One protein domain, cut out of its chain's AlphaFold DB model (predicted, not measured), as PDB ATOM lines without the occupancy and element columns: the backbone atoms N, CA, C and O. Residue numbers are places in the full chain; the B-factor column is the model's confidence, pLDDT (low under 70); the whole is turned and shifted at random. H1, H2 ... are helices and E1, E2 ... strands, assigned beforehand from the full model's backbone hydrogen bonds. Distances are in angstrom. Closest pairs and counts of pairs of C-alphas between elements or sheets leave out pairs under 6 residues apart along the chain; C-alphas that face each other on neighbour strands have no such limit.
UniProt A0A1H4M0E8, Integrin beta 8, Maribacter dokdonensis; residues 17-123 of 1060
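This is residues 17 to 123 of the 1060 residues of the protein "Integrin beta 8" of Maribacter dokdonensis (UniProt A0A1H4M0E8). With little regular structure, a four-stranded mixed sheet has a short helix over one face, a three-stranded antiparallel sheet next to it and a parallel pair set apart. Of 107 printed residues, 42 are in named elements, mostly strand: E1 to E3, H1, E4 to E9. The whole is compact, radius of gyration of the C-alphas 14.8 A, spanning 39 by 36 by 27 A.

The largest sheet runs E3, residues 50 to 52, E4, 67 to 70, E5, 75 to 79, E6, 84 to 86. H1, residues 54 to 59, is on it, height 8.0 A, every O i to N i+4 pair within hydrogen-bond range. E4 E5 E6 form a meander of antiparallel neighbours, N 68 to O 77 3.0 A. E7, residues 95 to 99, E8, 105 to 109, and E9, 114 to 116, form another, N 96 to O 108 2.8 A.

E1, residues 23 to 26, begins at C-alpha (204.656, 183.224, 204.560); E2 is residues 38 to 41. E9 ends at C-alpha (208.723, 190.283, 182.079).

The printed part has no cut; link E1 to E2 is long. Residues 89 to 95 are among those under pLDDT 70.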
ATOM      1  N   SER A  17     219.282 178.174 214.110       43.06
ATOM      2  CA  SER A  17     218.085 177.898 213.326       43.06
ATOM      3  C   SER A  17     217.230 179.155 213.402       43.06
ATOM      4  O   SER A  17     216.489 179.354 214.362       43.06
ATOM      5  N   PHE A  18     217.411 180.052 212.435       47.06
ATOM      6  CA  PHE A  18     216.428 181.072 212.137       47.06
ATOM      7  C   PHE A  18     215.138 180.298 211.882       47.06
ATOM      8  O   PHE A  18     215.067 179.508 210.940       47.06
ATOM      9  N   ALA A  19     214.166 180.425 212.783       43.44
ATOM     10  CA  ALA A  19     212.806 180.023 212.486       43.44
ATOM     11  C   ALA A  19     212.336 180.978 211.386       43.44
ATOM     12  O   ALA A  19     211.849 182.072 211.653       43.44
ATOM     13  N   SER A  20     212.622 180.611 210.142       50.38
ATOM     14  CA  SER A  20     212.085 181.273 208.971       50.38
ATOM     15  C   SER A  20     210.594 180.970 208.975       50.38
ATOM     16  O   SER A  20     210.193 179.869 208.608       50.38
ATOM     17  N   ALA A  21     209.780 181.904 209.465       55.59
ATOM     18  CA  ALA A  21     208.353 181.852 209.200       55.59
ATOM     19  C   ALA A  21     208.199 181.995 207.684       55.59
ATOM     20  O   ALA A  21     208.492 183.055 207.133       55.59
ATOM     21  N   GLN A  22     207.854 180.899 207.009       64.25
ATOM     22  CA  GLN A  22     207.536 180.948 205.593       64.25
ATOM     23  C   GLN A  22     206.116 181.487 205.478       64.25
ATOM     24  O   GLN A  22     205.184 180.933 206.064       64.25
ATOM     25  N   VAL A  23     205.960 182.599 204.774       68.00
ATOM     26  CA  VAL A  23     204.656 183.224 204.560       68.00
ATOM     27  C   VAL A  23     204.220 182.892 203.143       68.00
ATOM     28  O   VAL A  23     204.943 183.195 202.201       68.00
ATOM     29  N   LYS A  24     203.047 182.284 202.969       76.25
ATOM     30  CA  LYS A  24     202.432 182.134 201.649       76.25
ATOM     31  C   LYS A  24     201.194 183.009 201.557       76.25
ATOM     32  O   LYS A  24     200.317 182.931 202.413       76.25
ATOM     33  N   ILE A  25     201.144 183.852 200.531       70.06
ATOM     34  CA  ILE A  25     199.999 184.707 200.213       70.06
ATOM     35  C   ILE A  25     199.507 184.270 198.841       70.06
ATOM     36  O   ILE A  25     200.189 184.476 197.837       70.06
ATOM     37  N   GLY A  26     198.347 183.628 198.792       69.69
ATOM     38  CA  GLY A  26     197.899 183.018 197.556       69.69
ATOM     39  C   GLY A  26     196.636 182.185 197.662       69.69
ATOM     40  O   GLY A  26     196.097 182.016 198.753       69.69
ATOM     41  N   ASP A  27     196.199 181.665 196.521       73.00
ATOM     42  CA  ASP A  27     194.992 180.846 196.394       73.00
ATOM     43  C   ASP A  27     195.246 179.410 196.936       73.00
ATOM     44  O   ASP A  27     194.338 178.762 197.446       73.00
ATOM     45  N   GLU A  28     196.509 178.953 196.945       73.94
ATOM     46  CA  GLU A  28     196.949 177.613 197.380       73.94
ATOM     47  C   GLU A  28     197.846 177.625 198.636       73.94
ATOM     48  O   GLU A  28     199.041 177.333 198.587       73.94
ATOM     49  N   VAL A  29     197.299 177.936 199.813       74.94
ATOM     50  CA  VAL A  29     198.099 178.072 201.058       74.94
ATOM     51  C   VAL A  29     198.642 176.754 201.644       74.94
ATOM     52  O   VAL A  29     199.475 176.782 202.548       74.94
ATOM     53  N   ASN A  30     198.209 175.596 201.136       78.19
ATOM     54  CA  ASN A  30     198.505 174.282 201.733       78.19
ATOM     55  C   ASN A  30     199.858 173.676 201.335       78.19
ATOM     56  O   ASN A  30     200.276 172.665 201.904       78.19
ATOM     57  N   SER A  31     200.544 174.265 200.360       78.75
ATOM     58  CA  SER A  31     201.874 173.844 199.928       78.75
ATOM     59  C   SER A  31     202.759 175.071 199.857       78.75
ATOM     60  O   SER A  31     202.476 175.969 199.074       78.75
ATOM     61  N   ILE A  32     203.822 175.099 200.653       75.25
ATOM     62  CA  ILE A  32     204.840 176.148 200.621       75.25
ATOM     63  C   ILE A  32     206.132 175.500 200.136       75.25
ATOM     64  O   ILE A  32     206.515 174.431 200.623       75.25
ATOM     65  N   ASP A  33     206.795 176.107 199.158       75.38
ATOM     66  CA  ASP A  33     208.106 175.654 198.724       75.38
ATOM     67  C   ASP A  33     209.084 175.732 199.909       75.38
ATOM     68  O   ASP A  33     209.281 176.774 200.530       75.38
ATOM     69  N   ASN A  34     209.740 174.618 200.242       72.81
ATOM     70  CA  ASN A  34     210.660 174.551 201.385       72.81
ATOM     71  C   ASN A  34     211.871 175.503 201.265       72.81
ATOM     72  O   ASN A  34     212.645 175.634 202.214       72.81
ATOM     73  N   SER A  35     212.078 176.129 200.104       71.19
ATOM     74  CA  SER A  35     213.090 177.160 199.879       71.19
ATOM     75  C   SER A  35     212.557 178.596 199.956       71.19
ATOM     76  O   SER A  35     213.370 179.524 199.979       71.19
ATOM     77  N   SER A  36     211.238 178.810 200.031       61.69
ATOM     78  CA  SER A  36     210.645 180.149 200.071       61.69
ATOM     79  C   SER A  36     210.634 180.726 201.494       61.69
ATOM     80  O   SER A  36     210.386 180.038 202.476       61.69
ATOM     81  N   LEU A  37     210.959 182.010 201.637       66.00
ATOM     82  CA  LEU A  37     210.702 182.785 202.867       66.00
ATOM     83  C   LEU A  37     209.346 183.500 202.772       66.00
ATOM     84  O   LEU A  37     208.628 183.628 203.757       66.00
ATOM     85  N   LEU A  38     209.005 183.927 201.557       71.88
ATOM     86  CA  LEU A  38     207.720 184.476 201.162       71.88
ATOM     87  C   LEU A  38     207.376 183.878 199.794       71.88
ATOM     88  O   LEU A  38     208.188 183.960 198.872       71.88
ATOM     89  N   GLU A  39     206.197 183.285 199.671       77.12
ATOM     90  CA  GLU A  39     205.658 182.756 198.423       77.12
ATOM     91  C   GLU A  39     204.380 183.508 198.070       77.12
ATOM     92  O   GLU A  39     203.468 183.626 198.889       77.12
ATOM     93  N   LEU A  40     204.332 184.055 196.858       79.38
ATOM     94  CA  LEU A  40     203.172 184.766 196.337       79.38
ATOM     95  C   LEU A  40     202.604 183.947 195.186       79.38
ATOM     96  O   LEU A  40     203.254 183.813 194.151       79.38
ATOM     97  N   GLU A  41     201.409 183.399 195.366       73.81
ATOM     98  CA  GLU A  41     200.742 182.593 194.343       73.81
ATOM     99  C   GLU A  41     199.267 182.973 194.279       73.81
ATOM    100  O   GLU A  41     198.421 182.334 194.892       73.81
ATOM    101  N   SER A  42     198.935 184.036 193.555       70.06
ATOM    102  CA  SER A  42     197.536 184.363 193.294       70.06
ATOM    103  C   SER A  42     197.337 184.725 191.835       70.06
ATOM    104  O   SER A  42     198.139 185.454 191.251       70.06
ATOM    105  N   ASN A  43     196.238 184.234 191.266       67.31
ATOM    106  CA  ASN A  43     195.810 184.604 189.918       67.31
ATOM    107  C   ASN A  43     195.012 185.918 189.905       67.31
ATOM    108  O   ASN A  43     194.701 186.439 188.837       67.31
ATOM    109  N   THR A  44     194.661 186.443 191.084       65.00
ATOM    110  CA  THR A  44     193.782 187.612 191.248       65.00
ATOM    111  C   THR A  44     194.374 188.704 192.137       65.00
ATOM    112  O   THR A  44     193.880 189.830 192.131       65.00
ATOM    113  N   LYS A  45     195.436 188.410 192.899       65.94
ATOM    114  CA  LYS A  45     196.045 189.335 193.863       65.94
ATOM    115  C   LYS A  45     197.520 189.556 193.554       65.94
ATOM    116  O   LYS A  45     198.241 188.641 193.170       65.94
ATOM    117  N   VAL A  46     197.979 190.781 193.779       70.31
ATOM    118  CA  VAL A  46     199.379 191.183 193.607       70.31
ATOM    119  C   VAL A  46     199.932 191.724 194.923       70.31
ATOM    120  O   VAL A  46     199.210 192.368 195.684       70.31
ATOM    121  N   LEU A  47     201.218 191.484 195.202       77.25
ATOM    122  CA  LEU A  47     201.906 192.188 196.285       77.25
ATOM    123  C   LEU A  47     202.188 193.618 195.827       77.25
ATOM    124  O   LEU A  47     203.009 193.846 194.939       77.25
ATOM    125  N   VAL A  48     201.530 194.579 196.464       78.38
ATOM    126  CA  VAL A  48     201.812 195.997 196.256       78.38
ATOM    127  C   VAL A  48     202.891 196.424 197.243       78.38
ATOM    128  O   VAL A  48     202.708 196.340 198.454       78.38
ATOM    129  N   LEU A  49     204.028 196.882 196.723       86.06
ATOM    130  CA  LEU A  49     205.083 197.469 197.540       86.06
ATOM    131  C   LEU A  49     204.812 198.955 197.763       86.06
ATOM    132  O   LEU A  49     204.472 199.679 196.825       86.06
ATOM    133  N   THR A  50     205.030 199.425 198.992       87.31
ATOM    134  CA  THR A  50     204.954 200.853 199.309       87.31
ATOM    135  C   THR A  50     205.964 201.615 198.459       87.31
ATOM    136  O   THR A  50     207.163 201.323 198.483       87.31
ATOM    137  N   ARG A  51     205.468 202.592 197.694       90.81
ATOM    138  CA  ARG A  51     206.287 203.474 196.864       90.81
ATOM    139  C   ARG A  51     206.791 204.635 197.714       90.81
ATOM    140  O   ARG A  51     205.989 205.339 198.317       90.81
ATOM    141  N   VAL A  52     208.103 204.824 197.756       92.06
ATOM    142  CA  VAL A  52     208.763 205.840 198.589       92.06
ATOM    143  C   VAL A  52     209.854 206.552 197.794       92.06
ATOM    144  O   VAL A  52     210.469 205.955 196.914       92.06
ATOM    145  N   THR A  53     210.119 207.819 198.087       95.12
ATOM    146  CA  THR A  53     211.347 208.499 197.636       95.12
ATOM    147  C   THR A  53     212.546 208.043 198.478       95.12
ATOM    148  O   THR A  53     212.379 207.426 199.532       95.12
ATOM    149  N   ASN A  54     213.770 208.379 198.068       94.00
ATOM    150  CA  ASN A  54     214.981 208.173 198.867       94.00
ATOM    151  C   ASN A  54     214.858 208.816 200.249       94.00
ATOM    152  O   ASN A  54     215.201 208.198 201.255       94.00
ATOM    153  N   SER A  55     214.341 210.046 200.300       94.75
ATOM    154  CA  SER A  55     214.154 210.774 201.556       94.75
ATOM    155  C   SER A  55     213.161 210.054 202.471       94.75
ATOM    156  O   SER A  55     213.466 209.803 203.635       94.75
ATOM    157  N   GLN A  56     212.014 209.632 201.932       94.12
ATOM    158  CA  GLN A  56     211.013 208.883 202.690       94.12
ATOM    159  C   GLN A  56     211.566 207.541 203.177       94.12
ATOM    160  O   GLN A  56     211.466 207.240 204.361       94.12
ATOM    161  N   MET A  57     212.213 206.764 202.304       94.94
ATOM    162  CA  MET A  57     212.810 205.471 202.651       94.94
ATOM    163  C   MET A  57     213.804 205.580 203.815       94.94
ATOM    164  O   MET A  57     213.765 204.768 204.739       94.94
ATOM    165  N   LEU A  58     214.685 206.586 203.792       92.38
ATOM    166  CA  LEU A  58     215.694 206.803 204.834       92.38
ATOM    167  C   LEU A  58     215.105 207.303 206.162       92.38
ATOM    168  O   LEU A  58     215.739 207.125 207.199       92.38
ATOM    169  N   ASN A  59     213.906 207.888 206.134       93.00
ATOM    170  CA  ASN A  59     213.210 208.397 207.316       93.00
ATOM    171  C   ASN A  59     212.273 207.365 207.969       93.00
ATOM    172  O   ASN A  59     211.803 207.581 209.085       93.00
ATOM    173  N   ILE A  60     212.001 206.236 207.310       88.50
ATOM    174  CA  ILE A  60     211.236 205.137 207.906       88.50
ATOM    175  C   ILE A  60     212.147 204.390 208.894       88.50
ATOM    176  O   ILE A  60     213.329 204.180 208.628       88.50
ATOM    177  N   SER A  61     211.590 203.951 210.026       90.62
ATOM    178  CA  SER A  61     212.222 202.987 210.944       90.62
ATOM    179  C   SER A  61     211.639 201.585 210.706       90.62
ATOM    180  O   SER A  61     210.774 201.146 211.467       90.62
ATOM    181  N   PRO A  62     212.028 200.899 209.615       88.62
ATOM    182  CA  PRO A  62     211.443 199.620 209.232       88.62
ATOM    183  C   PRO A  62     211.850 198.481 210.173       88.62
ATOM    184  O   PRO A  62     212.933 198.471 210.762       88.62
ATOM    185  N   LEU A  63     211.008 197.452 210.236       81.81
ATOM    186  CA  LEU A  63     211.398 196.160 210.793       81.81
ATOM    187  C   LEU A  63     212.335 195.419 209.828       81.81
ATOM    188  O   LEU A  63     212.325 195.647 208.616       81.81
ATOM    189  N   ASN A  64     213.145 194.505 210.367       84.81
ATOM    190  CA  ASN A  64     213.961 193.607 209.549       84.81
ATOM    191  C   ASN A  64     213.064 192.816 208.576       84.81
ATOM    192  O   ASN A  64     212.084 192.208 209.000       84.81
ATOM    193  N   GLY A  65     213.408 192.832 207.292       76.06
ATOM    194  CA  GLY A  65     212.653 192.230 206.197       76.06
ATOM    195  C   GLY A  65     211.686 193.173 205.475       76.06
ATOM    196  O   GLY A  65     211.072 192.740 204.503       76.06
ATOM    197  N   ALA A  66     211.545 194.441 205.887       84.69
ATOM    198  CA  ALA A  66     210.671 195.386 205.184       84.69
ATOM    199  C   ALA A  66     211.077 195.546 203.712       84.69
ATOM    200  O   ALA A  66     212.269 195.610 203.410       84.69
ATOM    201  N   LEU A  67     210.089 195.645 202.819       89.50
ATOM    202  CA  LEU A  67     210.271 195.832 201.380       89.50
ATOM    203  C   LEU A  67     209.592 197.124 200.926       89.50
ATOM    204  O   LEU A  67     208.443 197.378 201.281       89.50
ATOM    205  N   VAL A  68     210.287 197.918 200.114       91.94
ATOM    206  CA  VAL A  68     209.749 199.148 199.513       91.94
ATOM    207  C   VAL A  68     210.199 199.273 198.064       91.94
ATOM    208  O   VAL A  68     211.274 198.796 197.704       91.94
ATOM    209  N   TYR A  69     209.401 199.944 197.237       92.50
ATOM    210  CA  TYR A  69     209.831 200.385 195.913       92.50
ATOM    211  C   TYR A  69     210.285 201.842 195.995       92.50
ATOM    212  O   TYR A  69     209.487 202.746 196.248       92.50
ATOM    213  N   ASN A  70     211.575 202.072 195.789       92.88
ATOM    214  CA  ASN A  70     212.154 203.401 195.761       92.88
ATOM    215  C   ASN A  70     211.944 204.031 194.379       92.88
ATOM    216  O   ASN A  70     212.448 203.515 193.384       92.88
ATOM    217  N   MET A  71     211.204 205.138 194.326       92.75
ATOM    218  CA  MET A  71     210.830 205.810 193.080       92.75
ATOM    219  C   MET A  71     211.985 206.587 192.448       92.75
ATOM    220  O   MET A  71     212.058 206.652 191.224       92.75
ATOM    221  N   ASP A  72     212.892 207.131 193.258       92.38
ATOM    222  CA  ASP A  72     214.017 207.930 192.766       92.38
ATOM    223  C   ASP A  72     215.059 207.027 192.097       92.38
ATOM    224  O   ASP A  72     215.560 207.325 191.016       92.38
ATOM    225  N   ASN A  73     215.339 205.882 192.725       87.12
ATOM    226  CA  ASN A  73     216.300 204.898 192.224       87.12
ATOM    227  C   ASN A  73     215.634 203.813 191.361       87.12
ATOM    228  O   ASN A  73     216.317 202.900 190.902       87.12
ATOM    229  N   ARG A  74     214.305 203.878 191.189       86.12
ATOM    230  CA  ARG A  74     213.473 202.921 190.436       86.12
ATOM    231  C   ARG A  74     213.768 201.459 190.780       86.12
ATOM    232  O   ARG A  74     213.883 200.604 189.905       86.12
ATOM    233  N   CYS A  75     213.921 201.168 192.069       86.69
ATOM    234  CA  CYS A  75     214.386 199.866 192.529       86.69
ATOM    235  C   CYS A  75     213.701 199.412 193.821       86.69
ATOM    236  O   CYS A  75     213.333 200.225 194.666       86.69
ATOM    237  N   ILE A  76     213.561 198.096 193.993       87.94
ATOM    238  CA  ILE A  76     213.083 197.490 195.235       87.94
ATOM    239  C   ILE A  76     214.225 197.423 196.251       87.94
ATOM    240  O   ILE A  76     215.313 196.932 195.947       87.94
ATOM    241  N   TYR A  77     213.956 197.864 197.477       89.75
ATOM    242  CA  TYR A  77     214.876 197.774 198.604       89.75
ATOM    243  C   TYR A  77     214.313 196.866 199.691       89.75
ATOM    244  O   TYR A  77     213.113 196.892 199.965       89.75
ATOM    245  N   THR A  78     215.194 196.105 200.344       89.94
ATOM    246  CA  THR A  78     214.882 195.372 201.576       89.94
ATOM    247  C   THR A  78     215.668 195.928 202.757       89.94
ATOM    248  O   THR A  78     216.830 196.301 202.603       89.94
ATOM    249  N   TYR A  79     215.070 195.999 203.943       91.62
ATOM    250  CA  TYR A  79     215.780 196.395 205.157       91.62
ATOM    251  C   TYR A  79     216.288 195.171 205.917       91.62
ATOM    252  O   TYR A  79     215.496 194.341 206.341       91.62
ATOM    253  N   ASN A  80     217.593 195.064 206.168       83.62
ATOM    254  CA  ASN A  80     218.181 193.888 206.835       83.62
ATOM    255  C   ASN A  80     218.258 193.993 208.376       83.62
ATOM    256  O   ASN A  80     219.027 193.273 209.017       83.62
ATOM    257  N   GLY A  81     217.542 194.951 208.971       85.44
ATOM    258  CA  GLY A  81     217.635 195.282 210.396       85.44
ATOM    259  C   GLY A  81     218.697 196.335 210.736       85.44
ATOM    260  O   GLY A  81     218.753 196.781 211.876       85.44
ATOM    261  N   THR A  82     219.534 196.738 209.774       89.62
ATOM    262  CA  THR A  82     220.554 197.789 209.965       89.62
ATOM    263  C   THR A  82     220.592 198.817 208.840       89.62
ATOM    264  O   THR A  82     220.826 199.993 209.103       89.62
ATOM    265  N   GLN A  83     220.352 198.403 207.596       90.88
ATOM    266  CA  GLN A  83     220.400 199.267 206.420       90.88
ATOM    267  C   GLN A  83     219.458 198.770 205.322       90.88
ATOM    268  O   GLN A  83     219.106 197.587 205.272       90.88
ATOM    269  N   TRP A  84     219.093 199.685 204.427       92.44
ATOM    270  CA  TRP A  84     218.410 199.371 203.179       92.44
ATOM    271  C   TRP A  84     219.398 198.774 202.171       92.44
ATOM    272  O   TRP A  84     220.466 199.336 201.932       92.44
ATOM    273  N   ILE A  85     219.035 197.636 201.588       87.75
ATOM    274  CA  ILE A  85     219.787 196.911 200.563       87.75
ATOM    275  C   ILE A  85     219.008 196.990 199.253       87.75
ATOM    276  O   ILE A  85     217.844 196.589 199.208       87.75
ATOM    277  N   SER A  86     219.655 197.481 198.195       88.00
ATOM    278  CA  SER A  86     219.095 197.490 196.840       88.00
ATOM    279  C   SER A  86     219.033 196.068 196.294       88.00
ATOM    280  O   SER A  86     220.057 195.394 196.183       88.00
ATOM    281  N   LEU A  87     217.843 195.611 195.910       80.12
ATOM    282  CA  LEU A  87     217.690 194.296 195.292       80.12
ATOM    283  C   LEU A  87     218.028 194.295 193.796       80.12
ATOM    284  O   LEU A  87     218.232 193.222 193.232       80.12
ATOM    285  N   CYS A  88     218.136 195.467 193.165       77.25
ATOM    286  CA  CYS A  88     218.439 195.596 191.736       77.25
ATOM    287  C   CYS A  88     219.934 195.790 191.458       77.25
ATOM    288  O   CYS A  88     220.393 195.475 190.363       77.25
ATOM    289  N   GLU A  89     220.701 196.295 192.429       69.81
ATOM    290  CA  GLU A  89     222.128 196.608 192.247       69.81
ATOM    291  C   GLU A  89     223.074 195.580 192.883       69.81
ATOM    292  O   GLU A  89     224.255 195.520 192.528       69.81
ATOM    293  N   GLU A  90     222.590 194.745 193.807       57.66
ATOM    294  CA  GLU A  90     223.439 193.733 194.428       57.66
ATOM    295  C   GLU A  90     223.647 192.509 193.520       57.66
ATOM    296  O   GLU A  90     222.750 191.704 193.272       57.66
ATOM    297  N   SER A  91     224.902 192.305 193.104       52.78
ATOM    298  CA  SER A  91     225.396 191.146 192.340       52.78
ATOM    299  C   SER A  91     225.363 189.808 193.104       52.78
ATOM    300  O   SER A  91     226.013 188.843 192.701       52.78
ATOM    301  N   THR A  92     224.701 189.768 194.255       54.09
ATOM    302  CA  THR A  92     224.561 188.611 195.148       54.09
ATOM    303  C   THR A  92     223.157 188.020 195.125       54.09
ATOM    304  O   THR A  92     222.949 186.960 195.715       54.09
ATOM    305  N   ASN A  93     222.213 188.653 194.425       55.12
ATOM    306  CA  ASN A  93     220.857 188.145 194.303       55.12
ATOM    307  C   ASN A  93     220.762 187.122 193.176       55.12
ATOM    308  O   ASN A  93     221.237 187.336 192.062       55.12
ATOM    309  N   ASN A  94     220.091 186.009 193.470       62.66
ATOM    310  CA  ASN A  94     219.817 184.943 192.506       62.66
ATOM    311  C   ASN A  94     218.823 185.357 191.396       62.66
ATOM    312  O   ASN A  94     218.417 184.526 190.579       62.66
ATOM    313  N   ILE A  95     218.366 186.610 191.445       66.00
ATOM    314  CA  ILE A  95     217.342 187.214 190.604       66.00
ATOM    315  C   ILE A  95     217.769 188.668 190.353       66.00
ATOM    316  O   ILE A  95     217.957 189.414 191.313       66.00
ATOM    317  N   SER A  96     217.921 189.076 189.092       70.88
ATOM    318  CA  SER A  96     218.107 190.481 188.707       70.88
ATOM    319  C   SER A  96     216.779 191.089 188.269       70.88
ATOM    320  O   SER A  96     216.056 190.464 187.498       70.88
ATOM    321  N   ILE A  97     216.484 192.309 188.707       75.50
ATOM    322  CA  ILE A  97     215.258 193.036 188.358       75.50
ATOM    323  C   ILE A  97     215.643 194.239 187.499       75.50
ATOM    324  O   ILE A  97     216.462 195.051 187.923       75.50
ATOM    325  N   ILE A  98     215.073 194.341 186.299       76.88
ATOM    326  CA  ILE A  98     215.260 195.460 185.369       76.88
ATOM    327  C   ILE A  98     213.914 196.159 185.201       76.88
ATOM    328  O   ILE A  98     212.940 195.516 184.827       76.88
ATOM    329  N   ASP A  99     213.852 197.459 185.459       75.62
ATOM    330  CA  ASP A  99     212.737 198.301 185.016       75.62
ATOM    331  C   ASP A  99     212.923 198.589 183.519       75.62
ATOM    332  O   ASP A  99     213.981 199.074 183.114       75.62
ATOM    333  N   ASN A 100     211.936 198.241 182.690       79.88
ATOM    334  CA  ASN A 100     212.028 198.390 181.236       79.88
ATOM    335  C   ASN A 100     211.643 199.804 180.756       79.88
ATOM    336  O   ASN A 100     211.619 200.044 179.552       79.88
ATOM    337  N   GLU A 101     211.320 200.724 181.673       76.12
ATOM    338  CA  GLU A 101     210.894 202.109 181.405       76.12
ATOM    339  C   GLU A 101     209.588 202.257 180.605       76.12
ATOM    340  O   GLU A 101     209.137 203.371 180.351       76.12
ATOM    341  N   ASP A 102     208.927 201.152 180.270       74.31
ATOM    342  CA  ASP A 102     207.665 201.111 179.532       74.31
ATOM    343  C   ASP A 102     206.463 200.738 180.416       74.31
ATOM    344  O   ASP A 102     205.370 200.508 179.906       74.31
ATOM    345  N   GLY A 103     206.658 200.679 181.739       66.25
ATOM    346  CA  GLY A 103     205.658 200.221 182.704       66.25
ATOM    347  C   GLY A 103     205.749 198.730 183.033       66.25
ATOM    348  O   GLY A 103     204.989 198.260 183.875       66.25
ATOM    349  N   SER A 104     206.666 197.978 182.423       76.88
ATOM    350  CA  SER A 104     206.975 196.597 182.804       76.88
ATOM    351  C   SER A 104     208.318 196.468 183.534       76.88
ATOM    352  O   SER A 104     209.203 197.314 183.413       76.88
ATOM    353  N   PHE A 105     208.490 195.379 184.288       75.00
ATOM    354  CA  PHE A 105     209.771 194.984 184.873       75.00
ATOM    355  C   PHE A 105     210.145 193.563 184.448       75.00
ATOM    356  O   PHE A 105     209.292 192.686 184.341       75.00
ATOM    357  N   THR A 106     211.432 193.313 184.226       80.06
ATOM    358  CA  THR A 106     211.984 192.001 183.885       80.06
ATOM    359  C   THR A 106     212.755 191.426 185.067       80.06
ATOM    360  O   THR A 106     213.786 191.959 185.467       80.06
ATOM    361  N   LEU A 107     212.286 190.300 185.599       79.62
ATOM    362  CA  LEU A 107     213.012 189.447 186.534       79.62
ATOM    363  C   LEU A 107     213.849 188.450 185.733       79.62
ATOM    364  O   LEU A 107     213.309 187.780 184.862       79.62
ATOM    365  N   THR A 108     215.140 188.309 186.021       78.00
ATOM    366  CA  THR A 108     215.989 187.250 185.452       78.00
ATOM    367  C   THR A 108     216.544 186.399 186.577       78.00
ATOM    368  O   THR A 108     217.302 186.905 187.398       78.00
ATOM    369  N   ALA A 109     216.181 185.121 186.626       75.69
ATOM    370  CA  ALA A 109     216.724 184.185 187.599       75.69
ATOM    371  C   ALA A 109     218.114 183.673 187.180       75.69
ATOM    372  O   ALA A 109     218.553 183.799 186.037       75.69
ATOM    373  N   ASN A 110     218.802 183.027 188.117       67.88
ATOM    374  CA  ASN A 110     220.136 182.450 187.929       67.88
ATOM    375  C   ASN A 110     220.293 181.441 186.792       67.88
ATOM    376  O   ASN A 110     221.403 181.247 186.294       67.88
ATOM    377  N   ASP A 111     219.225 180.735 186.433       73.25
ATOM    378  CA  ASP A 111     219.236 179.771 185.334       73.25
ATOM    379  C   ASP A 111     219.061 180.443 183.959       73.25
ATOM    380  O   ASP A 111     219.098 179.765 182.930       73.25
ATOM    381  N   GLY A 112     218.930 181.775 183.938       73.88
ATOM    382  CA  GLY A 112     218.705 182.587 182.749       73.88
ATOM    383  C   GLY A 112     217.236 182.692 182.344       73.88
ATOM    384  O   GLY A 112     216.955 183.282 181.301       73.88
ATOM    385  N   SER A 113     216.304 182.132 183.123       72.88
ATOM    386  CA  SER A 113     214.876 182.343 182.897       72.88
ATOM    387  C   SER A 113     214.501 183.794 183.187       72.88
ATOM    388  O   SER A 113     214.944 184.384 184.172       72.88
ATOM    389  N   THR A 114     213.700 184.376 182.299       79.38
ATOM    390  CA  THR A 114     213.233 185.756 182.412       79.38
ATOM    391  C   THR A 114     211.717 185.790 182.528       79.38
ATOM    392  O   THR A 114     211.030 185.167 181.718       79.38
ATOM    393  N   PHE A 115     211.199 186.556 183.481       78.81
ATOM    394  CA  PHE A 115     209.794 186.934 183.567       78.81
ATOM    395  C   PHE A 115     209.692 188.442 183.372       78.81
ATOM    396  O   PHE A 115     210.172 189.199 184.210       78.81
ATOM    397  N   THR A 116     209.082 188.877 182.274       82.38
ATOM    398  CA  THR A 116     208.723 190.283 182.079       82.38
ATOM    399  C   THR A 116     207.269 190.452 182.477       82.38
ATOM    400  O   THR A 116     206.402 189.754 181.947       82.38
ATOM    401  N   SER A 117     207.006 191.343 183.430       73.44
ATOM    402  CA  SER A 117     205.645 191.669 183.826       73.44
ATOM    403  C   SER A 117     204.870 192.215 182.621       73.44
ATOM    404  O   SER A 117     205.459 192.851 181.744       73.44
ATOM    405  N   PRO A 118     203.542 192.041 182.565       70.50
ATOM    406  CA  PRO A 118     202.717 192.837 181.668       70.50
ATOM    407  C   PRO A 118     202.967 194.332 181.911       70.50
ATOM    408  O   PRO A 118     203.342 194.733 183.019       70.50
ATOM    409  N   ASN A 119     202.775 195.154 180.880       63.59
ATOM    410  CA  ASN A 119     202.868 196.603 181.012       63.59
ATOM    411  C   ASN A 119     201.854 197.077 182.071       63.59
ATOM    412  O   ASN A 119     200.653 196.886 181.908       63.59
ATOM    413  N   ALA A 120     202.314 197.700 183.157       52.19
ATOM    414  CA  ALA A 120     201.450 198.189 184.229       52.19
ATOM    415  C   ALA A 120     200.474 199.292 183.774       52.19
ATOM    416  O   ALA A 120     199.492 199.550 184.469       52.19
ATOM    417  N   ALA A 121     200.667 199.893 182.592       50.84
ATOM    418  CA  ALA A 121     199.665 200.747 181.953       50.84
ATOM    419  C   ALA A 121     198.370 199.985 181.613       50.84
ATOM    420  O   ALA A 121     197.310 200.600 181.573       50.84
ATOM    421  N   SER A 122     198.427 198.657 181.436       44.03
ATOM    422  CA  SER A 122     197.245 197.803 181.249       44.03
ATOM    423  C   SER A 122     196.734 197.152 182.543       44.03
ATOM    424  O   SER A 122     195.832 196.324 182.473       44.03
ATOM    425  N   LEU A 123     197.313 197.471 183.712       39.22
ATOM    426  CA  LEU A 123     196.964 196.891 185.024       39.22
ATOM    427  C   LEU A 123     196.670 197.951 186.103       39.22
ATOM    428  O   LEU A 123     196.701 197.649 187.298       39.22
TER     429      LEU A 123